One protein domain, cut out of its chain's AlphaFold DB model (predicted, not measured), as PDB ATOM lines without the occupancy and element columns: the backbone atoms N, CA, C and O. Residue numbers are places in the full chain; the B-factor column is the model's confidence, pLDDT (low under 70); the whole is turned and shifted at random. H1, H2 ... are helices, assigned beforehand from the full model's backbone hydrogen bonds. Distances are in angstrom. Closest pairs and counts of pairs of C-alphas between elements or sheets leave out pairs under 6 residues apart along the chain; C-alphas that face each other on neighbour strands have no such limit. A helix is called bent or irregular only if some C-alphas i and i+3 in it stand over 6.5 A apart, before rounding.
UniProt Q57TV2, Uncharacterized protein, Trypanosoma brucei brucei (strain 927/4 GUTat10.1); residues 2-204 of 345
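AT A GLANCE: This is residues 2 to 204 of the 345 residues of an uncharacterized protein of Trypanosoma brucei brucei (strain 927/4 GUTat10.1) (UniProt Q57TV2). The model is a compact body of mostly short helices that cross at many angles, with H8 and H9 nearest its middle, and one long helix, H2, which comes in from a free loop and packs its last part on H8. H1 folds back on H2 as a hairpin and also packs on H11, while H4, H5, H6 and H12 gather far from the free end of H2, where residues 26 to 32, of which 31 and 32 belong to H2, stick out. The printed part has 203 residues with twelve named helices, H1 to H12 in order, and no named strand; the class is all helix. The whole is compact, with a radius of gyration of the C-alphas of 17.3 A and spans of 58 by 40 by 36 A.

HOW THE PARTS SIT: Begin at H1, residues 2 to 12, and go on to H2, residues 31 to 55: they touch, closest at the C-alphas of Ala 7 and Leu 47, 5.1 A apart, and form a helical hairpin, opposite ways at 35.1 degrees, only just a steep tilt. H8, residues 115 to 128, touches H2 with residues 119 to 124 alone, closest at the C-alphas of Ile 48 and Arg 120, 6.7 A, at a steep tilt of 65 degrees. H3, residues 65 to 70, touches H8, closest at the C-alphas of Trp 66 and Val 119, 5.4 A. H4, residues 72 to 82, touches H7, residues 98 to 109, where the C-alphas of Arg 73 and Gly 100 are closest at 4.2 A; they run opposite ways at a shallow tilt of 34 degrees, only just short of steep. H7 touches H8 too, closest at the C-alphas of Val 106 and Leu 122, 6.3 A, at a steep tilt of 47 degrees. H9, residues 132 to 142, touches H4, closest at the C-alphas of Leu 72 and Ile 139, 5.6 A; H8 and H9 touch only at the corner by their link, and only just, with 3 pairs of C-alphas within 8 A. H10, residues 144 to 150, touches no helix but is near H9 and H3. H11, residues 165 to 178, touches H9, closest at the C-alphas of Leu 132 and Gly 178, 4.8 A, and with residues 173 to 177 alone it touches H1, the same way at a shallow tilt of 18 degrees, closest at the C-alphas of Gln 5 and Ile 173, 5.7 A. H12, residues 182 to 186, touches H9, closest at the C-alphas of Ala 134 and Leu 182, 4.5 A. H5, residues 88 to 91, only just touches both H4 and H12, with 3 pairs of C-alphas within 8 A each; H6, residues 93 to 96, is near H4 and H12. Every O i to N i+4 pair is within hydrogen-bond range in H1, H3, H8, H9 and H12, against 19 of 21 in H2, 5 of 7 in H4, 7 of 8 in H7, 8 of 10 in H11 and 1 of 3 in H10, which has 3 of 4 O i to N i+3 pairs within range; H5 and H6 are too short for an i+4 pair.

IN THESE COORDINATES: Find C-alpha 2 at (126.743, 149.784, 119.658), where H1 begins. H2 starts at C-alpha 31, (157.965, 158.002, 127.079), and runs 37.4 A; H8 runs 19.8 A and H11 17.9 A. H4 and H11 are irregular: C-alphas 73 and 76 are 7.3 A apart, and C-alphas 173 and 176 are 7.4 A apart. H12 ends at C-alpha 186, (117.352, 178.654, 120.287).

THE WHOLE: The C-alphas farthest apart are those of Ser 31 and Ser 84, 58.8 A. The printed part has no cut; the links H1 to H2 and H10 to H11 are long, and residues 187 to 204 hold no named element, though residues 198 to 199 pair parallel with residues 19 to 20. The mean pLDDT of the printed part is 91.6, with residues 23 to 32 and 190 to 193 under 70.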
ATOM      1  N   ASP A   2     125.802 150.282 118.633       96.23
ATOM      2  CA  ASP A   2     126.743 149.784 119.658       96.23
ATOM      3  C   ASP A   2     128.210 150.165 119.401       96.23
ATOM      4  O   ASP A   2     128.883 150.641 120.311       96.23
ATOM      5  N   SER A   3     128.689 150.056 118.155       97.24
ATOM      6  CA  SER A   3     130.046 150.481 117.774       97.24
ATOM      7  C   SER A   3     130.290 151.973 118.030       97.24
ATOM      8  O   SER A   3     131.286 152.334 118.655       97.24
ATOM      9  N   LEU A   4     129.336 152.836 117.655       97.79
ATOM     10  CA  LEU A   4     129.390 154.268 117.963       97.79
ATOM     11  C   LEU A   4     129.380 154.505 119.478       97.79
ATOM     12  O   LEU A   4     130.184 155.283 119.975       97.79
ATOM     13  N   GLN A   5     128.523 153.808 120.229       97.71
ATOM     14  CA  GLN A   5     128.500 153.913 121.688       97.71
ATOM     15  C   GLN A   5     129.844 153.509 122.307       97.71
ATOM     16  O   GLN A   5     130.303 154.162 123.243       97.71
ATOM     17  N   SER A   6     130.482 152.460 121.786       97.87
ATOM     18  CA  SER A   6     131.818 152.042 122.208       97.87
ATOM     19  C   SER A   6     132.861 153.115 121.897       97.87
ATOM     20  O   SER A   6     133.637 153.466 122.780       97.87
ATOM     21  N   ALA A   7     132.849 153.691 120.690       97.13
ATOM     22  CA  ALA A   7     133.772 154.758 120.308       97.13
ATOM     23  C   ALA A   7     133.601 156.011 121.183       97.13
ATOM     24  O   ALA A   7     134.588 156.560 121.670       97.13
ATOM     25  N   VAL A   8     132.357 156.423 121.466       96.65
ATOM     26  CA  VAL A   8     132.080 157.539 122.384       96.65
ATOM     27  C   VAL A   8     132.587 157.234 123.793       96.65
ATOM     28  O   VAL A   8     133.235 158.084 124.398       96.65
ATOM     29  N   LYS A   9     132.346 156.024 124.315       96.56
ATOM     30  CA  LYS A   9     132.876 155.612 125.624       96.56
ATOM     31  C   LYS A   9     134.402 155.686 125.665       96.56
ATOM     32  O   LYS A   9     134.930 156.215 126.636       96.56
ATOM     33  N   SER A  10     135.091 155.229 124.618       95.80
ATOM     34  CA  SER A  10     136.552 155.316 124.524       95.80
ATOM     35  C   SER A  10     137.044 156.764 124.520       95.80
ATOM     36  O   SER A  10     137.996 157.082 125.222       95.80
ATOM     37  N   VAL A  11     136.378 157.665 123.789       93.90
ATOM     38  CA  VAL A  11     136.717 159.101 123.779       93.90
ATOM     39  C   VAL A  11     136.529 159.729 125.161       93.90
ATOM     40  O   VAL A  11     137.350 160.533 125.602       93.90
ATOM     41  N   LEU A  12     135.470 159.342 125.876       93.81
ATOM     42  CA  LEU A  12     135.176 159.865 127.210       93.81
ATOM     43  C   LEU A  12     136.214 159.467 128.266       93.81
ATOM     44  O   LEU A  12     136.316 160.167 129.272       93.81
ATOM     45  N   LEU A  13     137.025 158.428 128.028       92.98
ATOM     46  CA  LEU A  13     138.151 158.075 128.906       92.98
ATOM     47  C   LEU A  13     139.200 159.189 129.000       92.98
ATOM     48  O   LEU A  13     139.934 159.253 129.982       92.98
ATOM     49  N   PHE A  14     139.265 160.076 128.005       88.16
ATOM     50  CA  PHE A  14     140.200 161.196 128.004       88.16
ATOM     51  C   PHE A  14     139.653 162.444 128.702       88.16
ATOM     52  O   PHE A  14     140.420 163.364 128.962       88.16
ATOM     53  N   SER A  15     138.363 162.504 129.040       82.77
ATOM     54  CA  SER A  15     137.771 163.656 129.730       82.77
ATOM     55  C   SER A  15     138.340 163.802 131.157       82.77
ATOM     56  O   SER A  15     138.479 162.793 131.850       82.77
ATOM     57  N   PRO A  16     138.691 165.017 131.637       83.01
ATOM     58  CA  PRO A  16     138.407 166.340 131.065       83.01
ATOM     59  C   PRO A  16     139.498 166.883 130.121       83.01
ATOM     60  O   PRO A  16     139.539 168.083 129.851       83.01
ATOM     61  N   ARG A  17     140.428 166.048 129.641       78.89
ATOM     62  CA  ARG A  17     141.465 166.481 128.693       78.89
ATOM     63  C   ARG A  17     140.850 166.748 127.319       78.89
ATOM     64  O   ARG A  17     139.882 166.112 126.908       78.89
ATOM     65  N   THR A  18     141.456 167.686 126.597       88.49
ATOM     66  CA  THR A  18     141.129 167.940 125.193       88.49
ATOM     67  C   THR A  18     141.534 166.742 124.342       88.49
ATOM     68  O   THR A  18     142.703 166.354 124.356       88.49
ATOM     69  N   VAL A  19     140.593 166.202 123.573       87.42
ATOM     70  CA  VAL A  19     140.826 165.090 122.647       87.42
ATOM     71  C   VAL A  19     141.483 165.616 121.374       87.42
ATOM     72  O   VAL A  19     140.975 166.553 120.756       87.42
ATOM     73  N   LYS A  20     142.604 165.010 120.981       88.99
ATOM     74  CA  LYS A  20     143.414 165.390 119.815       88.99
ATOM     75  C   LYS A  20     143.632 164.194 118.895       88.99
ATOM     76  O   LYS A  20     143.753 163.073 119.373       88.99
ATOM     77  N   ASN A  21     143.744 164.443 117.591       85.86
ATOM     78  CA  ASN A  21     144.146 163.444 116.585       85.86
ATOM     79  C   ASN A  21     145.563 163.666 116.038       85.86
ATOM     80  O   ASN A  21     145.906 163.180 114.964       85.86
ATOM     81  N   TYR A  22     146.378 164.421 116.768       81.68
ATOM     82  CA  TYR A  22     147.758 164.707 116.417       81.68
ATOM     83  C   TYR A  22     148.629 164.678 117.675       81.68
ATOM     84  O   TYR A  22     148.194 165.068 118.764       81.68
ATOM     85  N   GLY A  23     149.864 164.201 117.524       67.54
ATOM     86  CA  GLY A  23     150.885 164.302 118.562       67.54
ATOM     87  C   GLY A  23     151.507 165.697 118.562       67.54
ATOM     88  O   GLY A  23     151.735 166.278 117.503       67.54
ATOM     89  N   ASP A  24     151.798 166.249 119.740       63.25
ATOM     90  CA  ASP A  24     152.622 167.456 119.838       63.25
ATOM     91  C   ASP A  24     154.081 167.064 119.577       63.25
ATOM     92  O   ASP A  24     154.783 166.610 120.480       63.25
ATOM     93  N   ILE A  25     154.523 167.204 118.324       56.53
ATOM     94  CA  ILE A  25     155.901 166.891 117.900       56.53
ATOM     95  C   ILE A  25     156.917 167.752 118.681       56.53
ATOM     96  O   ILE A  25     158.079 167.377 118.833       56.53
ATOM     97  N   SER A  26     156.473 168.888 119.226       54.73
ATOM     98  CA  SER A  26     157.293 169.877 119.930       54.73
ATOM     99  C   SER A  26     157.515 169.563 121.415       54.73
ATOM    100  O   SER A  26     158.361 170.198 122.048       54.73
ATOM    101  N   ALA A  27     156.766 168.626 122.007       54.62
ATOM    102  CA  ALA A  27     156.875 168.341 123.432       54.62
ATOM    103  C   ALA A  27     158.057 167.391 123.723       54.62
ATOM    104  O   ALA A  27     158.204 166.370 123.049       54.62
ATOM    105  N   PRO A  28     158.897 167.666 124.746       54.85
ATOM    106  CA  PRO A  28     159.976 166.763 125.130       54.85
ATOM    107  C   PRO A  28     159.400 165.374 125.427       54.85
ATOM    108  O   PRO A  28     158.497 165.228 126.256       54.85
ATOM    109  N   ARG A  29     159.920 164.374 124.703       54.89
ATOM    110  CA  ARG A  29     159.526 162.961 124.755       54.89
ATOM    111  C   ARG A  29     159.536 162.447 126.191       54.89
ATOM    112  O   ARG A  29     160.556 162.005 126.710       54.89
ATOM    113  N   SER A  30     158.378 162.495 126.835       59.55
ATOM    114  CA  SER A  30     158.100 161.716 128.034       59.55
ATOM    115  C   SER A  30     157.500 160.405 127.543       59.55
ATOM    116  O   SER A  30     156.399 160.387 126.996       59.55
ATOM    117  N   SER A  31     158.249 159.312 127.687       64.35
ATOM    118  CA  SER A  31     157.965 158.002 127.079       64.35
ATOM    119  C   SER A  31     156.585 157.413 127.409       64.35
ATOM    120  O   SER A  31     156.095 156.577 126.661       64.35
ATOM    121  N   GLY A  32     155.920 157.865 128.479       69.19
ATOM    122  CA  GLY A  32     154.539 157.472 128.793       69.19
ATOM    123  C   GLY A  32     153.451 158.297 128.089       69.19
ATOM    124  O   GLY A  32     152.354 157.796 127.864       69.19
ATOM    125  N   ARG A  33     153.733 159.553 127.720       76.18
ATOM    126  CA  ARG A  33     152.727 160.484 127.177       76.18
ATOM    127  C   ARG A  33     152.503 160.296 125.679       76.18
ATOM    128  O   ARG A  33     151.409 160.547 125.189       76.18
ATOM    129  N   GLU A  34     153.524 159.834 124.964       76.51
ATOM    130  CA  GLU A  34     153.447 159.571 123.524       76.51
ATOM    131  C   GLU A  34     152.458 158.437 123.213       76.51
ATOM    132  O   GLU A  34     151.592 158.608 122.359       76.51
ATOM    133  N   GLY A  35     152.489 157.336 123.978       80.37
ATOM    134  CA  GLY A  35     151.535 156.230 123.820       80.37
ATOM    135  C   GLY A  35     150.083 156.635 124.096       80.37
ATOM    136  O   GLY A  35     149.181 156.227 123.369       80.37
ATOM    137  N   GLU A  36     149.854 157.497 125.094       85.17
ATOM    138  CA  GLU A  36     148.519 158.037 125.379       85.17
ATOM    139  C   GLU A  36     148.004 158.922 124.231       85.17
ATOM    140  O   GLU A  36     146.836 158.827 123.861       85.17
ATOM    141  N   LEU A  37     148.867 159.759 123.638       83.78
ATOM    142  CA  LEU A  37     148.501 160.630 122.515       83.78
ATOM    143  C   LEU A  37     148.195 159.842 121.237       83.78
ATOM    144  O   LEU A  37     147.238 160.175 120.541       83.78
ATOM    145  N   VAL A  38     148.973 158.797 120.938       83.59
ATOM    146  CA  VAL A  38     148.709 157.907 119.796       83.59
ATOM    147  C   VAL A  38     147.370 157.197 119.985       83.59
ATOM    148  O   VAL A  38     146.516 157.270 119.105       83.59
ATOM    149  N   TYR A  39     147.137 156.612 121.164       88.03
ATOM    150  CA  TYR A  39     145.864 155.964 121.480       88.03
ATOM    151  C   TYR A  39     144.680 156.942 121.397       88.03
ATOM    152  O   TYR A  39     143.636 156.617 120.837       88.03
ATOM    153  N   MET A  40     144.844 158.174 121.890       91.86
ATOM    154  CA  MET A  40     143.833 159.227 121.772       91.86
ATOM    155  C   MET A  40     143.521 159.571 120.315       91.86
ATOM    156  O   MET A  40     142.347 159.701 119.962       91.86
ATOM    157  N   ALA A  41     144.545 159.679 119.467       90.65
ATOM    158  CA  ALA A  41     144.363 159.978 118.057       90.65
ATOM    159  C   ALA A  41     143.640 158.852 117.311       90.65
ATOM    160  O   ALA A  41     142.708 159.122 116.552       90.65
ATOM    161  N   GLU A  42     144.002 157.599 117.580       91.22
ATOM    162  CA  GLU A  42     143.319 156.421 117.036       91.22
ATOM    163  C   GLU A  42     141.848 156.374 117.463       91.22
ATOM    164  O   GLU A  42     140.963 156.166 116.634       91.22
ATOM    165  N   VAL A  43     141.565 156.629 118.744       94.37
ATOM    166  CA  VAL A  43     140.199 156.654 119.279       94.37
ATOM    167  C   VAL A  43     139.379 157.805 118.683       94.37
ATOM    168  O   VAL A  43     138.203 157.616 118.360       94.37
ATOM    169  N   ALA A  44     139.979 158.982 118.487       94.33
ATOM    170  CA  ALA A  44     139.321 160.103 117.820       94.33
ATOM    171  C   ALA A  44     138.985 159.773 116.356       94.33
ATOM    172  O   ALA A  44     137.870 160.032 115.903       94.33
ATOM    173  N   GLU A  45     139.904 159.150 115.616       94.48
ATOM    174  CA  GLU A  45     139.666 158.738 114.228       94.48
ATOM    175  C   GLU A  45     138.662 157.584 114.108       94.48
ATOM    176  O   GLU A  45     137.857 157.554 113.166       94.48
ATOM    177  N   LEU A  46     138.638 156.676 115.086       95.88
ATOM    178  CA  LEU A  46     137.606 155.652 115.209       95.88
ATOM    179  C   LEU A  46     136.229 156.289 115.423       95.88
ATOM    180  O   LEU A  46     135.283 155.916 114.733       95.88
ATOM    181  N   LEU A  47     136.113 157.292 116.302       97.77
ATOM    182  CA  LEU A  47     134.861 158.030 116.496       97.77
ATOM    183  C   LEU A  47     134.363 158.647 115.181       97.77
ATOM    184  O   LEU A  47     133.194 158.475 114.839       97.77
ATOM    185  N   ILE A  48     135.232 159.334 114.428       97.95
ATOM    186  CA  ILE A  48     134.855 159.911 113.125       97.95
ATOM    187  C   ILE A  48     134.373 158.819 112.165       97.95
ATOM    188  O   ILE A  48     133.366 158.996 111.484       97.95
ATOM    189  N   THR A  49     135.062 157.677 112.129       97.98
ATOM    190  CA  THR A  49     134.696 156.541 111.273       97.98
ATOM    191  C   THR A  49     133.323 155.977 111.640       97.98
ATOM    192  O   THR A  49     132.493 155.766 110.760       97.98
ATOM    193  N   GLU A  50     133.033 155.817 112.929       98.48
ATOM    194  CA  GLU A  50     131.733 155.327 113.391       98.48
ATOM    195  C   GLU A  50     130.599 156.332 113.167       98.48
ATOM    196  O   GLU A  50     129.482 155.934 112.832       98.48
ATOM    197  N   LEU A  51     130.873 157.635 113.278       98.50
ATOM    198  CA  LEU A  51     129.914 158.673 112.899       98.50
ATOM    199  C   LEU A  51     129.570 158.589 111.408       98.50
ATOM    200  O   LEU A  51     128.390 158.607 111.062       98.50
ATOM    201  N   ILE A  52     130.571 158.430 110.535       98.44
ATOM    202  CA  ILE A  52     130.356 158.226 109.093       98.44
ATOM    203  C   ILE A  52     129.536 156.960 108.854       98.44
ATOM    204  O   ILE A  52     128.539 157.011 108.143       98.44
ATOM    205  N   ASN A  53     129.896 155.845 109.491       98.30
ATOM    206  CA  ASN A  53     129.185 154.576 109.338       98.30
ATOM    207  C   ASN A  53     127.716 154.671 109.755       98.30
ATOM    208  O   ASN A  53     126.873 154.033 109.132       98.30
ATOM    209  N   VAL A  54     127.395 155.421 110.815       98.25
ATOM    210  CA  VAL A  54     126.013 155.622 111.277       98.25
ATOM    211  C   VAL A  54     125.246 156.570 110.358       98.25
ATOM    212  O   VAL A  54     124.099 156.278 110.027       98.25
ATOM    213  N   LEU A  55     125.866 157.669 109.925       98.31
ATOM    214  CA  LEU A  55     125.237 158.642 109.033       98.31
ATOM    215  C   LEU A  55     125.003 158.072 107.630       98.31
ATOM    216  O   LEU A  55     123.988 158.371 107.023       98.31
ATOM    217  N   SER A  56     125.887 157.205 107.140       98.03
ATOM    218  CA  SER A  56     125.758 156.593 105.816       98.03
ATOM    219  C   SER A  56     124.710 155.474 105.736       98.03
ATOM    220  O   SER A  56     124.479 154.929 104.656       98.03
ATOM    221  N   ARG A  57     124.075 155.085 106.851       97.55
ATOM    222  CA  ARG A  57     123.104 153.978 106.857       97.55
ATOM    223  C   ARG A  57     121.879 154.323 106.026       97.55
ATOM    224  O   ARG A  57     121.205 155.315 106.285       97.55
ATOM    225  N   GLY A  58     121.578 153.458 105.064       97.21
ATOM    226  CA  GLY A  58     120.437 153.605 104.167       97.21
ATOM    227  C   GLY A  58     120.648 154.597 103.024       97.21
ATOM    228  O   GLY A  58     119.671 154.884 102.336       97.21
ATOM    229  N   LEU A  59     121.863 155.134 102.822       97.71
ATOM    230  CA  LEU A  59     122.173 155.971 101.657       97.71
ATOM    231  C   LEU A  59     121.942 155.201 100.348       97.71
ATOM    232  O   LEU A  59     122.240 154.011 100.254       97.71
ATOM    233  N   CYS A  60     121.430 155.899  99.337       97.60
ATOM    234  CA  CYS A  60     121.313 155.382  97.977       97.60
ATOM    235  C   CYS A  60     122.697 155.064  97.386       97.60
ATOM    236  O   CYS A  60     123.671 155.778  97.630       97.60
ATOM    237  N   GLU A  61     122.772 154.031  96.547       96.14
ATOM    238  CA  GLU A  61     123.992 153.707  95.808       96.14
ATOM    239  C   GLU A  61     124.432 154.893  94.927       96.14
ATOM    240  O   GLU A  61     123.615 155.531  94.263       96.14
ATOM    241  N   GLY A  62     125.728 155.217  94.953       96.00
ATOM    242  CA  GLY A  62     126.311 156.331  94.196       96.00
ATOM    243  C   GLY A  62     126.161 157.717  94.835       96.00
ATOM    244  O   GLY A  62     126.784 158.663  94.357       96.00
ATOM    245  N   ILE A  63     125.397 157.853  95.923       96.72
ATOM    246  CA  ILE A  63     125.314 159.098  96.693       96.72
ATOM    247  C   ILE A  63     126.366 159.085  97.800       96.72
ATOM    248  O   ILE A  63     126.368 158.217  98.673       96.72
ATOM    249  N   ASP A  64     127.246 160.085  97.800       96.93
ATOM    250  CA  ASP A  64     128.184 160.292  98.897       96.93
ATOM    251  C   ASP A  64     127.534 161.024 100.087       96.93
ATOM    252  O   ASP A  64     126.626 161.851  99.955       96.93
ATOM    253  N   LEU A  65     128.037 160.743 101.293       98.21
ATOM    254  CA  LEU A  65     127.585 161.414 102.515       98.21
ATOM    255  C   LEU A  65     127.888 162.927 102.488       98.21
ATOM    256  O   LEU A  65     127.197 163.705 103.148       98.21
ATOM    257  N   TRP A  66     128.889 163.365 101.715       98.10
ATOM    258  CA  TRP A  66     129.209 164.785 101.565       98.10
ATOM    259  C   TRP A  66     128.023 165.562 100.989       98.10
ATOM    260  O   TRP A  66     127.672 166.607 101.528       98.10
ATOM    261  N   SER A  67     127.357 165.024  99.971       97.78
ATOM    262  CA  SER A  67     126.193 165.616  99.312       97.78
ATOM    263  C   SER A  67     125.042 165.835 100.292       97.78
ATOM    264  O   SER A  67     124.381 166.872 100.250       97.78
ATOM    265  N   VAL A  68     124.854 164.908 101.241       98.32
ATOM    266  CA  VAL A  68     123.883 165.055 102.334       98.32
ATOM    267  C   VAL A  68     124.297 166.162 103.296       98.32
ATOM    268  O   VAL A  68     123.496 167.045 103.601       98.32
ATOM    269  N   LEU A  69     125.541 166.146 103.777       98.34
ATOM    270  CA  LEU A  69     126.021 167.139 104.741       98.34
ATOM    271  C   LEU A  69     126.104 168.551 104.137       98.34
ATOM    272  O   LEU A  69     125.851 169.535 104.828       98.34
ATOM    273  N   GLU A  70     126.383 168.670 102.839       97.68
ATOM    274  CA  GLU A  70     126.438 169.941 102.112       97.68
ATOM    275  C   GLU A  70     125.077 170.658 102.086       97.68
ATOM    276  O   GLU A  70     125.029 171.893 102.019       97.68
ATOM    277  N   THR A  71     123.966 169.926 102.240       97.53
ATOM    278  CA  THR A  71     122.627 170.526 102.371       97.53
ATOM    279  C   THR A  71     122.507 171.464 103.573       97.53
ATOM    280  O   THR A  71     121.656 172.356 103.578       97.53
ATOM    281  N   LEU A  72     123.396 171.345 104.566       97.11
ATOM    282  CA  LEU A  72     123.485 172.273 105.692       97.11
ATOM    283  C   LEU A  72     123.661 173.733 105.230       97.11
ATOM    284  O   LEU A  72     123.116 174.645 105.850       97.11
ATOM    285  N   ARG A  73     124.331 173.961 104.088       96.36
ATOM    286  CA  ARG A  73     124.565 175.297 103.507       96.36
ATOM    287  C   ARG A  73     123.278 176.072 103.223       96.36
ATOM    288  O   ARG A  73     123.277 177.297 103.316       96.36
ATOM    289  N   VAL A  74     122.199 175.387 102.842       94.89
ATOM    290  CA  VAL A  74     120.942 176.040 102.430       94.89
ATOM    291  C   VAL A  74     119.936 176.189 103.572       94.89
ATOM    292  O   VAL A  74     118.939 176.894 103.408       94.89
ATOM    293  N   VAL A  75     120.194 175.577 104.736       95.33
ATOM    294  CA  VAL A  75     119.236 175.523 105.850       95.33
ATOM    295  C   VAL A  75     118.868 176.917 106.351       95.33
ATOM    296  O   VAL A  75     117.686 177.244 106.406       95.33
ATOM    297  N   CYS A  76     119.841 177.792 106.624       93.08
ATOM    298  CA  CYS A  76     119.544 179.162 107.062       93.08
ATOM    299  C   CYS A  76     118.694 179.940 106.044       93.08
ATOM    300  O   CYS A  76     117.788 180.679 106.429       93.08
ATOM    301  N   GLY A  77     118.936 179.739 104.744       93.96
ATOM    302  CA  GLY A  77     118.133 180.345 103.679       93.96
ATOM    303  C   GLY A  77     116.702 179.800 103.617       93.96
ATOM    304  O   GLY A  77     115.776 180.529 103.269       93.96
ATOM    305  N   LYS A  78     116.488 178.531 103.978       95.25
ATOM    306  CA  LYS A  78     115.148 177.944 104.118       95.25
ATOM    307  C   LYS A  78     114.423 178.471 105.348       95.25
ATOM    308  O   LYS A  78     113.317 178.981 105.205       95.25
ATOM    309  N   ILE A  79     115.063 178.437 106.518       94.77
ATOM    310  CA  ILE A  79     114.499 178.990 107.759       94.77
ATOM    311  C   ILE A  79     114.083 180.443 107.518       94.77
ATOM    312  O   ILE A  79     112.981 180.843 107.869       94.77
ATOM    313  N   ALA A  80     114.920 181.227 106.834       93.58
ATOM    314  CA  ALA A  80     114.617 182.620 106.544       93.58
ATOM    315  C   ALA A  80     113.353 182.848 105.698       93.58
ATOM    316  O   ALA A  80     112.721 183.895 105.843       93.58
ATOM    317  N   ARG A  81     113.011 181.897 104.823       94.31
ATOM    318  CA  ARG A  81     111.855 181.972 103.920       94.31
ATOM    319  C   ARG A  81     110.581 181.388 104.525       94.31
ATOM    320  O   ARG A  81     109.502 181.866 104.202       94.31
ATOM    321  N   HIS A  82     110.702 180.364 105.367       93.24
ATOM    322  CA  HIS A  82     109.554 179.597 105.860       93.24
ATOM    323  C   HIS A  82     109.152 179.932 107.301       93.24
ATOM    324  O   HIS A  82     107.991 179.750 107.656       93.24
ATOM    325  N   GLU A  83     110.067 180.442 108.130       93.32
ATOM    326  CA  GLU A  83     109.742 180.835 109.502       93.32
ATOM    327  C   GLU A  83     109.205 182.261 109.595       93.32
ATOM    328  O   GLU A  83     109.735 183.200 108.995       93.32
ATOM    329  N   SER A  84     108.196 182.443 110.452       92.34
ATOM    330  CA  SER A  84     107.707 183.779 110.792       92.34
ATOM    331  C   SER A  84     108.802 184.609 111.473       92.34
ATOM    332  O   SER A  84     109.608 184.090 112.246       92.34
ATOM    333  N   SER A  85     108.797 185.929 111.263       91.14
ATOM    334  CA  SER A  85     109.730 186.860 111.927       91.14
ATOM    335  C   SER A  85     109.692 186.791 113.459       91.14
ATOM    336  O   SER A  85     110.650 187.184 114.122       91.14
ATOM    337  N   LYS A  86     108.599 186.271 114.029       92.46
ATOM    338  CA  LYS A  86     108.392 186.130 115.472       92.46
ATOM    339  C   LYS A  86     108.908 184.805 116.035       92.46
ATOM    340  O   LYS A  86     108.958 184.684 117.261       92.46
ATOM    341  N   SER A  87     109.272 183.827 115.202       94.44
ATOM    342  CA  SER A  87     109.637 182.506 115.710       94.44
ATOM    343  C   SER A  87     110.974 182.538 116.469       94.44
ATOM    344  O   SER A  87     111.893 183.266 116.078       94.44
ATOM    345  N   PRO A  88     111.118 181.763 117.562       93.94
ATOM    346  CA  PRO A  88     112.374 181.685 118.310       93.94
ATOM    347  C   PRO A  88     113.561 181.287 117.427       93.94
ATOM    348  O   PRO A  88     114.650 181.844 117.550       93.94
ATOM    349  N   LEU A  89     113.331 180.385 116.468       93.06
ATOM    350  CA  LEU A  89     114.345 179.946 115.516       93.06
ATOM    351  C   LEU A  89     114.803 181.087 114.596       93.06
ATOM    352  O   LEU A  89     115.998 181.244 114.347       93.06
ATOM    353  N   ARG A  90     113.868 181.930 114.138       92.16
ATOM    354  CA  ARG A  90     114.182 183.117 113.334       92.16
ATOM    355  C   ARG A  90     114.967 184.157 114.133       92.16
ATOM    356  O   ARG A  90     115.891 184.752 113.583       92.16
ATOM    357  N   LYS A  91     114.665 184.329 115.424       92.29
ATOM    358  CA  LYS A  91     115.441 185.188 116.339       92.29
ATOM    359  C   LYS A  91     116.854 184.651 116.584       92.29
ATOM    360  O   LYS A  91     117.799 185.429 116.639       92.29
ATOM    361  N   ALA A  92     117.017 183.330 116.650       92.99
ATOM    362  CA  ALA A  92     118.309 182.665 116.828       92.99
ATOM    363  C   ALA A  92     119.147 182.554 115.537       92.99
ATOM    364  O   ALA A  92     120.241 181.995 115.564       92.99
ATOM    365  N   MET A  93     118.679 183.095 114.405       92.24
ATOM    366  CA  MET A  93     119.324 182.950 113.092       92.24
ATOM    367  C   MET A  93     120.802 183.361 113.080       92.24
ATOM    368  O   MET A  93     121.602 182.746 112.378       92.24
ATOM    369  N   TYR A  94     121.179 184.390 113.845       91.53
ATOM    370  CA  TYR A  94     122.573 184.830 113.923       91.53
ATOM    371  C   TYR A  94     123.484 183.735 114.492       91.53
ATOM    372  O   TYR A  94     124.574 183.540 113.959       91.53
ATOM    373  N   ARG A  95     123.003 182.958 115.474       92.35
ATOM    374  CA  ARG A  95     123.717 181.800 116.023       92.35
ATOM    375  C   ARG A  95     123.777 180.656 115.028       92.35
ATOM    376  O   ARG A  95     124.778 179.969 114.966       92.35
ATOM    377  N   LEU A  96     122.750 180.474 114.199       93.55
ATOM    378  CA  LEU A  96     122.694 179.385 113.214       93.55
ATOM    379  C   LEU A  96     123.582 179.614 111.982       93.55
ATOM    380  O   LEU A  96     123.739 178.699 111.170       93.55
ATOM    381  N   LYS A  97     124.200 180.796 111.833       92.97
ATOM    382  CA  LYS A  97     125.117 181.101 110.720       92.97
ATOM    383  C   LYS A  97     126.304 180.137 110.631       92.97
ATOM    384  O   LYS A  97     126.823 179.962 109.526       92.97
ATOM    385  N   PHE A  98     126.666 179.461 111.729       93.15
ATOM    386  CA  PHE A  98     127.711 178.433 111.721       93.15
ATOM    387  C   PHE A  98     127.447 177.368 110.642       93.15
ATOM    388  O   PHE A  98     128.378 176.924 109.986       93.15
ATOM    389  N   SER A  99     126.182 176.999 110.404       93.34
ATOM    390  CA  SER A  99     125.791 175.929 109.471       93.34
ATOM    391  C   SER A  99     126.377 176.124 108.065       93.34
ATOM    392  O   SER A  99     127.035 175.235 107.523       93.34
ATOM    393  N   GLY A 100     126.214 177.321 107.497       94.16
ATOM    394  CA  GLY A 100     126.796 177.682 106.207       94.16
ATOM    395  C   GLY A 100     128.309 177.896 106.268       94.16
ATOM    396  O   GLY A 100     129.010 177.532 105.324       94.16
ATOM    397  N   GLN A 101     128.821 178.445 107.373       95.55
ATOM    398  CA  GLN A 101     130.253 178.702 107.561       95.55
ATOM    399  C   GLN A 101     131.072 177.408 107.608       95.55
ATOM    400  O   GLN A 101     132.116 177.341 106.966       95.55
ATOM    401  N   LEU A 102     130.587 176.368 108.294       97.01
ATOM    402  CA  LEU A 102     131.241 175.057 108.359       97.01
ATOM    403  C   LEU A 102     131.459 174.474 106.957       97.01
ATOM    404  O   LEU A 102     132.572 174.087 106.602       97.01
ATOM    405  N   VAL A 103     130.399 174.454 106.142       97.33
ATOM    406  CA  VAL A 103     130.466 173.953 104.762       97.33
ATOM    407  C   VAL A 103     131.378 174.837 103.916       97.33
ATOM    408  O   VAL A 103     132.181 174.315 103.148       97.33
ATOM    409  N   TYR A 104     131.287 176.163 104.060       96.89
ATOM    410  CA  TYR A 104     132.142 177.100 103.332       96.89
ATOM    411  C   TYR A 104     133.630 176.854 103.607       96.89
ATOM    412  O   TYR A 104     134.385 176.717 102.651       96.89
ATOM    413  N   VAL A 105     134.026 176.730 104.880       96.60
ATOM    414  CA  VAL A 105     135.413 176.450 105.291       96.60
ATOM    415  C   VAL A 105     135.910 175.149 104.670       96.60
ATOM    416  O   VAL A 105     136.970 175.121 104.057       96.60
ATOM    417  N   VAL A 106     135.132 174.068 104.754       96.64
ATOM    418  CA  VAL A 106     135.559 172.783 104.181       96.64
ATOM    419  C   VAL A 106     135.654 172.861 102.654       96.64
ATOM    420  O   VAL A 106     136.623 172.378 102.076       96.64
ATOM    421  N   LYS A 107     134.697 173.504 101.975       95.85
ATOM    422  CA  LYS A 107     134.746 173.653 100.512       95.85
ATOM    423  C   LYS A 107     135.929 174.492 100.046       95.85
ATOM    424  O   LYS A 107     136.515 174.154  99.023       95.85
ATOM    425  N   SER A 108     136.262 175.571 100.754       96.22
ATOM    426  CA  SER A 108     137.365 176.453 100.375       96.22
ATOM    427  C   SER A 108     138.734 175.857 100.706       96.22
ATOM    428  O   SER A 108     139.657 176.020  99.915       96.22
ATOM    429  N   SER A 109     138.864 175.116 101.809       94.68
ATOM    430  CA  SER A 109     140.119 174.454 102.190       94.68
ATOM    431  C   SER A 109     140.390 173.158 101.416       94.68
ATOM    432  O   SER A 109     141.544 172.814 101.191       94.68
ATOM    433  N   PHE A 110     139.347 172.442 100.981       93.93
ATOM    434  CA  PHE A 110     139.457 171.102 100.383       93.93
ATOM    435  C   PHE A 110     138.878 171.040  98.960       93.93
ATOM    436  O   PHE A 110     138.220 170.067  98.575       93.93
ATOM    437  N   MET A 111     139.121 172.084  98.157       91.60
ATOM    438  CA  MET A 111     138.558 172.236  96.802       91.60
ATOM    439  C   MET A 111     138.849 171.051  95.872       91.60
ATOM    440  O   MET A 111     138.000 170.691  95.063       91.60
ATOM    441  N   GLN A 112     140.016 170.420  96.006       91.79
ATOM    442  CA  GLN A 112     140.453 169.302  95.154       91.79
ATOM    443  C   GLN A 112     140.432 167.943  95.870       91.79
ATOM    444  O   GLN A 112     140.794 166.930  95.282       91.79
ATOM    445  N   SER A 113     140.020 167.902  97.139       93.52
ATOM    446  CA  SER A 113     139.967 166.656  97.904       93.52
ATOM    447  C   SER A 113     138.720 165.841  97.570       93.52
ATOM    448  O   SER A 113     137.676 166.394  97.215       93.52
ATOM    449  N   ALA A 114     138.823 164.525  97.742       95.22
ATOM    450  CA  ALA A 114     137.703 163.606  97.606       95.22
ATOM    451  C   ALA A 114     136.612 163.854  98.673       95.22
ATOM    452  O   ALA A 114     136.844 164.482  99.712       95.22
ATOM    453  N   ALA A 115     135.391 163.392  98.385       96.17
ATOM    454  CA  ALA A 115     134.211 163.628  99.219       96.17
ATOM    455  C   ALA A 115     134.376 163.080 100.647       96.17
ATOM    456  O   ALA A 115     134.000 163.743 101.611       96.17
ATOM    457  N   ASP A 116     134.997 161.915 100.798       95.90
ATOM    458  CA  ASP A 116     135.305 161.272 102.077       95.90
ATOM    459  C   ASP A 116     136.227 162.125 102.968       95.90
ATOM    460  O   ASP A 116     135.966 162.281 104.164       95.90
ATOM    461  N   VAL A 117     137.254 162.756 102.389       95.51
ATOM    462  CA  VAL A 117     138.141 163.693 103.094       95.51
ATOM    463  C   VAL A 117     137.348 164.898 103.596       95.51
ATOM    464  O   VAL A 117     137.494 165.296 104.753       95.51
ATOM    465  N   ARG A 118     136.458 165.447 102.760       96.97
ATOM    466  CA  ARG A 118     135.602 166.584 103.136       96.97
ATOM    467  C   ARG A 118     134.607 166.221 104.235       96.97
ATOM    468  O   ARG A 118     134.439 167.004 105.166       96.97
ATOM    469  N   VAL A 119     133.993 165.035 104.177       98.16
ATOM    470  CA  VAL A 119     133.120 164.514 105.245       98.16
ATOM    471  C   VAL A 119     133.883 164.455 106.561       98.16
ATOM    472  O   VAL A 119     133.425 165.001 107.564       98.16
ATOM    473  N   ARG A 120     135.069 163.835 106.559       97.73
ATOM    474  CA  ARG A 120     135.902 163.728 107.762       97.73
ATOM    475  C   ARG A 120     136.275 165.102 108.311       97.73
ATOM    476  O   ARG A 120     136.088 165.343 109.501       97.73
ATOM    477  N   ALA A 121     136.738 166.016 107.459       96.90
ATOM    478  CA  ALA A 121     137.074 167.383 107.857       96.90
ATOM    479  C   ALA A 121     135.867 168.120 108.460       96.90
ATOM    480  O   ALA A 121     135.997 168.766 109.498       96.90
ATOM    481  N   LEU A 122     134.682 167.981 107.861       98.10
ATOM    482  CA  LEU A 122     133.461 168.618 108.346       98.10
ATOM    483  C   LEU A 122     133.019 168.073 109.707       98.10
ATOM    484  O   LEU A 122     132.692 168.861 110.591       98.10
ATOM    485  N   LEU A 123     133.061 166.754 109.909       98.31
ATOM    486  CA  LEU A 123     132.728 166.142 111.199       98.31
ATOM    487  C   LEU A 123     133.716 166.551 112.298       98.31
ATOM    488  O   LEU A 123     133.293 166.896 113.402       98.31
ATOM    489  N   ARG A 124     135.020 166.593 111.993       97.64
ATOM    490  CA  ARG A 124     136.039 167.109 112.924       97.64
ATOM    491  C   ARG A 124     135.778 168.573 113.273       97.64
ATOM    492  O   ARG A 124     135.835 168.939 114.442       97.64
ATOM    493  N   LEU A 125     135.431 169.397 112.283       96.90
ATOM    494  CA  LEU A 125     135.107 170.804 112.505       96.90
ATOM    495  C   LEU A 125     133.848 170.968 113.374       96.90
ATOM    496  O   LEU A 125     133.857 171.774 114.299       96.90
ATOM    497  N   MET A 126     132.797 170.178 113.138       97.50
ATOM    498  CA  MET A 126     131.582 170.174 113.963       97.50
ATOM    499  C   MET A 126     131.855 169.788 115.423       97.50
ATOM    500  O   MET A 126     131.298 170.414 116.325       97.50
ATOM    501  N   LEU A 127     132.713 168.788 115.658       96.51
ATOM    502  CA  LEU A 127     133.129 168.371 117.002       96.51
ATOM    503  C   LEU A 127     133.988 169.437 117.691       96.51
ATOM    504  O   LEU A 127     133.707 169.795 118.832       96.51
ATOM    505  N   ASN A 128     134.977 170.004 116.992       94.93
ATOM    506  CA  ASN A 128     135.821 171.086 117.515       94.93
ATOM    507  C   ASN A 128     135.001 172.312 117.947       94.93
ATOM    508  O   ASN A 128     135.356 172.979 118.914       94.93
ATOM    509  N   GLN A 129     133.917 172.615 117.225       93.35
ATOM    510  CA  GLN A 129     133.024 173.741 117.520       93.35
ATOM    511  C   GLN A 129     131.887 173.381 118.494       93.35
ATOM    512  O   GLN A 129     131.140 174.266 118.897       93.35
ATOM    513  N   GLY A 130     131.721 172.105 118.865       94.36
ATOM    514  CA  GLY A 130     130.629 171.667 119.739       94.36
ATOM    515  C   GLY A 130     129.235 171.891 119.140       94.36
ATOM    516  O   GLY A 130     128.307 172.264 119.857       94.36
ATOM    517  N   VAL A 131     129.073 171.689 117.828       95.45
ATOM    518  CA  VAL A 131     127.803 171.918 117.104       95.45
ATOM    519  C   VAL A 131     127.336 170.710 116.291       95.45
ATOM    520  O   VAL A 131     126.444 170.846 115.455       95.45
ATOM    521  N   LEU A 132     127.919 169.525 116.504       97.33
ATOM    522  CA  LEU A 132     127.561 168.310 115.764       97.33
ATOM    523  C   LEU A 132     126.061 168.006 115.864       97.33
ATOM    524  O   LEU A 132     125.418 167.801 114.836       97.33
ATOM    525  N   LEU A 133     125.489 168.009 117.074       96.85
ATOM    526  CA  LEU A 133     124.067 167.691 117.257       96.85
ATOM    527  C   LEU A 133     123.165 168.727 116.590       96.85
ATOM    528  O   LEU A 133     122.312 168.350 115.790       96.85
ATOM    529  N   ALA A 134     123.393 170.017 116.847       96.08
ATOM    530  CA  ALA A 134     122.634 171.085 116.204       96.08
ATOM    531  C   ALA A 134     122.736 171.047 114.669       96.08
ATOM    532  O   ALA A 134     121.734 171.250 113.987       96.08
ATOM    533  N   ALA A 135     123.916 170.770 114.105       97.74
ATOM    534  CA  ALA A 135     124.108 170.690 112.659       97.74
ATOM    535  C   ALA A 135     123.315 169.534 112.028       97.74
ATOM    536  O   ALA A 135     122.640 169.729 111.017       97.74
ATOM    537  N   LEU A 136     123.371 168.343 112.628       98.13
ATOM    538  CA  LEU A 136     122.629 167.178 112.142       98.13
ATOM    539  C   LEU A 136     121.115 167.361 112.321       98.13
ATOM    540  O   LEU A 136     120.349 167.024 111.422       98.13
ATOM    541  N   GLU A 137     120.687 167.970 113.428       97.19
ATOM    542  CA  GLU A 137     119.284 168.298 113.692       97.19
ATOM    543  C   GLU A 137     118.729 169.315 112.683       97.19
ATOM    544  O   GLU A 137     117.598 169.172 112.211       97.19
ATOM    545  N   LEU A 138     119.541 170.303 112.290       97.08
ATOM    546  CA  LEU A 138     119.219 171.239 111.213       97.08
ATOM    547  C   LEU A 138     119.041 170.519 109.870       97.08
ATOM    548  O   LEU A 138     118.050 170.775 109.192       97.08
ATOM    549  N   ILE A 139     119.951 169.611 109.499       97.59
ATOM    550  CA  ILE A 139     119.832 168.822 108.261       97.59
ATOM    551  C   ILE A 139     118.550 167.986 108.293       97.59
ATOM    552  O   ILE A 139     117.724 168.102 107.391       97.59
ATOM    553  N   GLY A 140     118.361 167.191 109.347       97.39
ATOM    554  CA  GLY A 140     117.227 166.281 109.480       97.39
ATOM    555  C   GLY A 140     115.875 166.987 109.405       97.39
ATOM    556  O   GLY A 140     114.996 166.570 108.654       97.39
ATOM    557  N   ARG A 141     115.706 168.098 110.133       95.68
ATOM    558  CA  ARG A 141     114.420 168.813 110.182       95.68
ATOM    559  C   ARG A 141     114.152 169.691 108.965       95.68
ATOM    560  O   ARG A 141     113.027 169.726 108.480       95.68
ATOM    561  N   TRP A 142     115.156 170.415 108.468       95.79
ATOM    562  CA  TRP A 142     114.950 171.435 107.425       95.79
ATOM    563  C   TRP A 142     115.181 170.937 106.003       95.79
ATOM    564  O   TRP A 142     114.765 171.595 105.043       95.79
ATOM    565  N   ASN A 143     115.819 169.778 105.860       95.20
ATOM    566  CA  ASN A 143     116.023 169.121 104.578       95.20
ATOM    567  C   ASN A 143     115.284 167.780 104.495       95.20
ATOM    568  O   ASN A 143     115.627 166.961 103.652       95.20
ATOM    569  N   ALA A 144     114.266 167.546 105.334       94.26
ATOM    570  CA  ALA A 144     113.516 166.287 105.366       94.26
ATOM    571  C   ALA A 144     113.018 165.853 103.976       94.26
ATOM    572  O   ALA A 144     113.140 164.684 103.616       94.26
ATOM    573  N   ALA A 145     112.516 166.798 103.171       93.36
ATOM    574  CA  ALA A 145     112.064 166.530 101.808       93.36
ATOM    575  C   ALA A 145     113.218 166.084 100.894       93.36
ATOM    576  O   ALA A 145     113.090 165.084 100.194       93.36
ATOM    577  N   GLU A 146     114.365 166.763 100.924       93.92
ATOM    578  CA  GLU A 146     115.536 166.412 100.112       93.92
ATOM    579  C   GLU A 146     116.219 165.125 100.583       93.92
ATOM    580  O   GLU A 146     116.694 164.344  99.761       93.92
ATOM    581  N   LEU A 147     116.217 164.855 101.893       95.96
ATOM    582  CA  LEU A 147     116.755 163.622 102.472       95.96
ATOM    583  C   LEU A 147     116.077 162.376 101.904       95.96
ATOM    584  O   LEU A 147     116.726 161.339 101.773       95.96
ATOM    585  N   THR A 148     114.816 162.483 101.480       93.75
ATOM    586  CA  THR A 148     114.110 161.368 100.840       93.75
ATOM    587  C   THR A 148     114.734 160.892  99.529       93.75
ATOM    588  O   THR A 148     114.511 159.740  99.163       93.75
ATOM    589  N   ALA A 149     115.499 161.745  98.840       95.65
ATOM    590  CA  ALA A 149     116.216 161.393  97.617       95.65
ATOM    591  C   ALA A 149     117.598 160.777  97.897       95.65
ATOM    592  O   ALA A 149     118.124 160.043  97.065       95.65
ATOM    593  N   PHE A 150     118.183 161.062  99.065       97.45
ATOM    594  CA  PHE A 150     119.507 160.567  99.442       97.45
ATOM    595  C   PHE A 150     119.475 159.201 100.134       97.45
ATOM    596  O   PHE A 150     120.470 158.484 100.065       97.45
ATOM    597  N   TYR A 151     118.367 158.844 100.794       97.96
ATOM    598  CA  TYR A 151     118.244 157.605 101.566       97.96
ATOM    599  C   TYR A 151     117.168 156.672 100.997       97.96
ATOM    600  O   TYR A 151     115.973 156.971 101.067       97.96
ATOM    601  N   ALA A 152     117.596 155.509 100.499       95.99
ATOM    602  CA  ALA A 152     116.720 154.432 100.045       95.99
ATOM    603  C   ALA A 152     115.967 153.804 101.227       95.99
ATOM    604  O   ALA A 152     114.751 153.613 101.181       95.99
ATOM    605  N   GLU A 153     116.676 153.556 102.331       94.14
ATOM    606  CA  GLU A 153     116.127 152.967 103.554       94.14
ATOM    607  C   GLU A 153     115.955 154.036 104.637       94.14
ATOM    608  O   GLU A 153     116.734 154.136 105.585       94.14
ATOM    609  N   ARG A 154     114.903 154.852 104.515       93.05
ATOM    610  CA  ARG A 154     114.638 155.960 105.457       93.05
ATOM    611  C   ARG A 154     114.561 155.502 106.915       93.05
ATOM    612  O   ARG A 154     115.046 156.199 107.794       93.05
ATOM    613  N   GLY A 155     114.005 154.315 107.160       93.65
ATOM    614  CA  GLY A 155     113.902 153.734 108.502       93.65
ATOM    615  C   GLY A 155     115.235 153.283 109.110       93.65
ATOM    616  O   GLY A 155     115.259 152.954 110.288       93.65
ATOM    617  N   ALA A 156     116.328 153.255 108.340       95.36
ATOM    618  CA  ALA A 156     117.671 152.945 108.832       95.36
ATOM    619  C   ALA A 156     118.514 154.204 109.108       95.36
ATOM    620  O   ALA A 156     119.535 154.119 109.800       95.36
ATOM    621  N   SER A 157     118.100 155.361 108.579       97.14
ATOM    622  CA  SER A 157     118.833 156.623 108.673       97.14
ATOM    623  C   SER A 157     118.394 157.448 109.873       97.14
ATOM    624  O   SER A 157     117.228 157.820 110.002       97.14
ATOM    625  N   ILE A 158     119.355 157.837 110.714       97.39
ATOM    626  CA  ILE A 158     119.085 158.725 111.852       97.39
ATOM    627  C   ILE A 158     118.611 160.120 111.417       97.39
ATOM    628  O   ILE A 158     117.930 160.786 112.185       97.39
ATOM    629  N   LEU A 159     118.960 160.565 110.202       97.43
ATOM    630  CA  LEU A 159     118.580 161.888 109.691       97.43
ATOM    631  C   LEU A 159     117.154 161.910 109.132       97.43
ATOM    632  O   LEU A 159     116.564 162.980 109.010       97.43
ATOM    633  N   CYS A 160     116.601 160.744 108.793       97.15
ATOM    634  CA  CYS A 160     115.216 160.602 108.352       97.15
ATOM    635  C   CYS A 160     114.249 160.272 109.506       97.15
ATOM    636  O   CYS A 160     113.047 160.449 109.333       97.15
ATOM    637  N   ASP A 161     114.754 159.827 110.664       95.34
ATOM    638  CA  ASP A 161     113.975 159.412 111.844       95.34
ATOM    639  C   ASP A 161     114.080 160.420 113.010       95.34
ATOM    640  O   ASP A 161     114.283 160.041 114.160       95.34
ATOM    641  N   MET A 162     113.976 161.724 112.720       94.76
ATOM    642  CA  MET A 162     114.238 162.816 113.684       94.76
ATOM    643  C   MET A 162     113.312 162.856 114.913       94.76
ATOM    644  O   MET A 162     113.637 163.517 115.899       94.76
ATOM    645  N   GLU A 163     112.158 162.196 114.843       93.42
ATOM    646  CA  GLU A 163     111.181 162.068 115.939       93.42
ATOM    647  C   GLU A 163     111.073 160.626 116.453       93.42
ATOM    648  O   GLU A 163     110.232 160.322 117.299       93.42
ATOM    649  N   GLY A 164     111.889 159.716 115.919       95.39
ATOM    650  CA  GLY A 164     111.824 158.307 116.255       95.39
ATOM    651  C   GLY A 164     112.974 157.820 117.120       95.39
ATOM    652  O   GLY A 164     113.865 158.545 117.576       95.39
ATOM    653  N   LYS A 165     112.927 156.513 117.372       96.51
ATOM    654  CA  LYS A 165     113.788 155.842 118.351       96.51
ATOM    655  C   LYS A 165     115.259 155.862 117.942       96.51
ATOM    656  O   LYS A 165     116.118 155.761 118.822       96.51
ATOM    657  N   LEU A 166     115.566 155.945 116.643       96.65
ATOM    658  CA  LEU A 166     116.949 155.960 116.172       96.65
ATOM    659  C   LEU A 166     117.631 157.286 116.495       96.65
ATOM    660  O   LEU A 166     118.750 157.269 117.018       96.65
ATOM    661  N   TRP A 167     116.956 158.413 116.251       97.18
ATOM    662  CA  TRP A 167     117.471 159.728 116.625       97.18
ATOM    663  C   TRP A 167     117.603 159.865 118.144       97.18
ATOM    664  O   TRP A 167     118.660 160.269 118.622       97.18
ATOM    665  N   ASP A 168     116.619 159.408 118.922       96.86
ATOM    666  CA  ASP A 168     116.700 159.411 120.392       96.86
ATOM    667  C   ASP A 168     117.866 158.562 120.929       96.86
ATOM    668  O   ASP A 168     118.548 158.926 121.894       96.86
ATOM    669  N   ALA A 169     118.122 157.398 120.323       97.37
ATOM    670  CA  ALA A 169     119.282 156.580 120.665       97.37
ATOM    671  C   ALA A 169     120.598 157.284 120.302       97.37
ATOM    672  O   ALA A 169     121.534 157.267 121.102       97.37
ATOM    673  N   PHE A 170     120.662 157.930 119.135       97.92
ATOM    674  CA  PHE A 170     121.822 158.703 118.704       97.92
ATOM    675  C   PHE A 170     122.093 159.893 119.626       97.92
ATOM    676  O   PHE A 170     123.223 160.051 120.085       97.92
ATOM    677  N   LEU A 171     121.066 160.670 119.977       96.07
ATOM    678  CA  LEU A 171     121.170 161.788 120.913       96.07
ATOM    679  C   LEU A 171     121.739 161.339 122.258       96.07
ATOM    680  O   LEU A 171     122.706 161.931 122.734       96.07
ATOM    681  N   ARG A 172     121.206 160.262 122.851       96.18
ATOM    682  CA  ARG A 172     121.706 159.730 124.132       96.18
ATOM    683  C   ARG A 172     123.175 159.314 124.071       96.18
ATOM    684  O   ARG A 172     123.900 159.528 125.039       96.18
ATOM    685  N   ILE A 173     123.612 158.731 122.956       96.99
ATOM    686  CA  ILE A 173     125.011 158.331 122.764       96.99
ATOM    687  C   ILE A 173     125.901 159.560 122.573       96.99
ATOM    688  O   ILE A 173     126.960 159.639 123.182       96.99
ATOM    689  N   CYS A 174     125.476 160.523 121.756       96.81
ATOM    690  CA  CYS A 174     126.322 161.626 121.317       96.81
ATOM    691  C   CYS A 174     126.242 162.879 122.196       96.81
ATOM    692  O   CYS A 174     127.113 163.725 122.063       96.81
ATOM    693  N   THR A 175     125.280 163.021 123.114       93.90
ATOM    694  CA  THR A 175     125.177 164.198 124.012       93.90
ATOM    695  C   THR A 175     126.495 164.570 124.712       93.90
ATOM    696  O   THR A 175     126.821 165.754 124.735       93.90
ATOM    697  N   PRO A 176     127.314 163.622 125.213       93.69
ATOM    698  CA  PRO A 176     128.577 163.966 125.873       93.69
ATOM    699  C   PRO A 176     129.644 164.591 124.954       93.69
ATOM    700  O   PRO A 176     130.550 165.267 125.439       93.69
ATOM    701  N   ILE A 177     129.570 164.353 123.640       95.07
ATOM    702  CA  ILE A 177     130.609 164.747 122.669       95.07
ATOM    703  C   ILE A 177     130.112 165.702 121.580       95.07
ATOM    704  O   ILE A 177     130.900 166.394 120.950       95.07
ATOM    705  N   GLY A 178     128.810 165.712 121.316       92.85
ATOM    706  CA  GLY A 178     128.224 166.336 120.139       92.85
ATOM    707  C   GLY A 178     127.875 167.809 120.331       92.85
ATOM    708  O   GLY A 178     127.456 168.459 119.372       92.85
ATOM    709  N   GLY A 179     128.073 168.330 121.544       92.51
ATOM    710  CA  GLY A 179     127.894 169.737 121.861       92.51
ATOM    711  C   GLY A 179     126.439 170.138 122.090       92.51
ATOM    712  O   GLY A 179     125.653 169.367 122.643       92.51
ATOM    713  N   VAL A 180     126.091 171.360 121.687       92.71
ATOM    714  CA  VAL A 180     124.748 171.920 121.891       92.71
ATOM    715  C   VAL A 180     123.731 171.373 120.884       92.71
ATOM    716  O   VAL A 180     124.042 171.136 119.715       92.71
ATOM    717  N   THR A 181     122.488 171.196 121.331       94.06
ATOM    718  CA  THR A 181     121.341 170.875 120.467       94.06
ATOM    719  C   THR A 181     120.730 172.137 119.864       94.06
ATOM    720  O   THR A 181     120.956 173.251 120.348       94.06
ATOM    721  N   LEU A 182     119.904 171.994 118.823       94.07
ATOM    722  CA  LEU A 182     119.217 173.139 118.223       94.07
ATOM    723  C   LEU A 182     118.313 173.844 119.242       94.07
ATOM    724  O   LEU A 182     118.302 175.072 119.314       94.07
ATOM    725  N   THR A 183     117.604 173.075 120.071       93.19
ATOM    726  CA  THR A 183     116.764 173.604 121.154       93.19
ATOM    727  C   THR A 183     117.573 174.460 122.127       93.19
ATOM    728  O   THR A 183     117.126 175.542 122.499       93.19
ATOM    729  N   GLN A 184     118.784 174.030 122.497       93.34
ATOM    730  CA  GLN A 184     119.672 174.793 123.380       93.34
ATOM    731  C   GLN A 184     120.147 176.102 122.734       93.34
ATOM    732  O   GLN A 184     120.104 177.149 123.381       93.34
ATOM    733  N   ILE A 185     120.520 176.074 121.448       93.06
ATOM    734  CA  ILE A 185     120.919 177.282 120.703       93.06
ATOM    735  C   ILE A 185     119.772 178.297 120.645       93.06
ATOM    736  O   ILE A 185     119.980 179.495 120.871       93.06
ATOM    737  N   VAL A 186     118.560 177.822 120.344       93.44
ATOM    738  CA  VAL A 186     117.352 178.654 120.287       93.44
ATOM    739  C   VAL A 186     117.019 179.235 121.660       93.44
ATOM    740  O   VAL A 186     116.628 180.395 121.750       93.44
ATOM    741  N   ALA A 187     117.221 178.456 122.723       92.46
ATOM    742  CA  ALA A 187     116.918 178.850 124.092       92.46
ATOM    743  C   ALA A 187     117.914 179.840 124.718       92.46
ATOM    744  O   ALA A 187     117.653 180.299 125.824       92.46
ATOM    745  N   GLY A 188     119.037 180.186 124.074       89.00
ATOM    746  CA  GLY A 188     120.011 181.072 124.733       89.00
ATOM    747  C   GLY A 188     121.126 180.381 125.484       89.00
ATOM    748  O   GLY A 188     121.962 181.080 126.040       89.00
ATOM    749  N   VAL A 189     121.162 179.050 125.512       85.63
ATOM    750  CA  VAL A 189     122.090 178.330 126.384       85.63
ATOM    751  C   VAL A 189     123.515 178.494 125.854       85.63
ATOM    752  O   VAL A 189     123.865 177.940 124.810       85.63
ATOM    753  N   SER A 190     124.335 179.259 126.578       67.32
ATOM    754  CA  SER A 190     125.788 179.258 126.414       67.32
ATOM    755  C   SER A 190     126.309 177.866 126.791       67.32
ATOM    756  O   SER A 190     125.792 177.243 127.713       67.32
ATOM    757  N   GLY A 191     127.241 177.326 125.998       65.10
ATOM    758  CA  GLY A 191     127.554 175.890 125.907       65.10
ATOM    759  C   GLY A 191     127.562 175.084 127.215       65.10
ATOM    760  O   GLY A 191     127.942 175.558 128.285       65.10
ATOM    761  N   THR A 192     127.162 173.815 127.130       61.00
ATOM    762  CA  THR A 192     127.119 172.920 128.288       61.00
ATOM    763  C   THR A 192     128.537 172.632 128.793       61.00
ATOM    764  O   THR A 192     129.352 172.029 128.101       61.00
ATOM    765  N   ALA A 193     128.833 172.998 130.045       59.59
ATOM    766  CA  ALA A 193     130.140 172.770 130.683       59.59
ATOM    767  C   ALA A 193     130.591 171.289 130.726       59.59
ATOM    768  O   ALA A 193     131.724 170.998 131.094       59.59
ATOM    769  N   ALA A 194     129.711 170.350 130.363       70.95
ATOM    770  CA  ALA A 194     129.948 168.913 130.409       70.95
ATOM    771  C   ALA A 194     130.407 168.290 129.074       70.95
ATOM    772  O   ALA A 194     130.639 167.082 129.036       70.95
ATOM    773  N   THR A 195     130.511 169.050 127.978       80.25
ATOM    774  CA  THR A 195     130.900 168.467 126.681       80.25
ATOM    775  C   THR A 195     132.408 168.312 126.547       80.25
ATOM    776  O   THR A 195     133.168 169.223 126.881       80.25
ATOM    777  N   VAL A 196     132.841 167.172 126.005       90.13
ATOM    778  CA  VAL A 196     134.250 166.910 125.683       90.13
ATOM    779  C   VAL A 196     134.777 167.979 124.729       90.13
ATOM    780  O   VAL A 196     134.169 168.260 123.697       90.13
ATOM    781  N   LYS A 197     135.938 168.554 125.056       92.62
ATOM    782  CA  LYS A 197     136.626 169.490 124.169       92.62
ATOM    783  C   LYS A 197     137.435 168.720 123.133       92.62
ATOM    784  O   LYS A 197     138.277 167.897 123.490       92.62
ATOM    785  N   PHE A 198     137.226 169.043 121.866       93.61
ATOM    786  CA  PHE A 198     137.993 168.504 120.751       93.61
ATOM    787  C   PHE A 198     138.940 169.566 120.191       93.61
ATOM    788  O   PHE A 198     138.604 170.748 120.113       93.61
ATOM    789  N   ASP A 199     140.137 169.134 119.822       93.32
ATOM    790  CA  ASP A 199     141.117 169.903 119.063       93.32
ATOM    791  C   ASP A 199     141.704 168.958 118.014       93.32
ATOM    792  O   ASP A 199     142.777 168.381 118.181       93.32
ATOM    793  N   LEU A 200     140.904 168.698 116.982       92.65
ATOM    794  CA  LEU A 200     141.220 167.784 115.892       92.65
ATOM    795  C   LEU A 200     141.737 168.570 114.686       92.65
ATOM    796  O   LEU A 200     141.078 169.499 114.213       92.65
ATOM    797  N   MET A 201     142.872 168.161 114.128       91.51
ATOM    798  CA  MET A 201     143.319 168.608 112.813       91.51
ATOM    799  C   MET A 201     142.331 168.147 111.742       91.51
ATOM    800  O   MET A 201     141.941 166.977 111.705       91.51
ATOM    801  N   LEU A 202     141.940 169.063 110.850       89.12
ATOM    802  CA  LEU A 202     140.969 168.782 109.785       89.12
ATOM    803  C   LEU A 202     141.478 167.723 108.808       89.12
ATOM    804  O   LEU A 202     140.692 166.896 108.351       89.12
ATOM    805  N   VAL A 203     142.786 167.713 108.559       84.55
ATOM    806  CA  VAL A 203     143.523 166.629 107.913       84.55
ATOM    807  C   VAL A 203     144.673 166.282 108.848       84.55
ATOM    808  O   VAL A 203     145.546 167.128 109.023       84.55
ATOM    809  N   PRO A 204     144.666 165.104 109.500       71.11
ATOM    810  CA  PRO A 204     145.829 164.635 110.243       71.11
ATOM    811  C   PRO A 204     147.045 164.649 109.315       71.11
ATOM    812  O   PRO A 204     146.865 164.378 108.121       71.11
TER     813      PRO A 204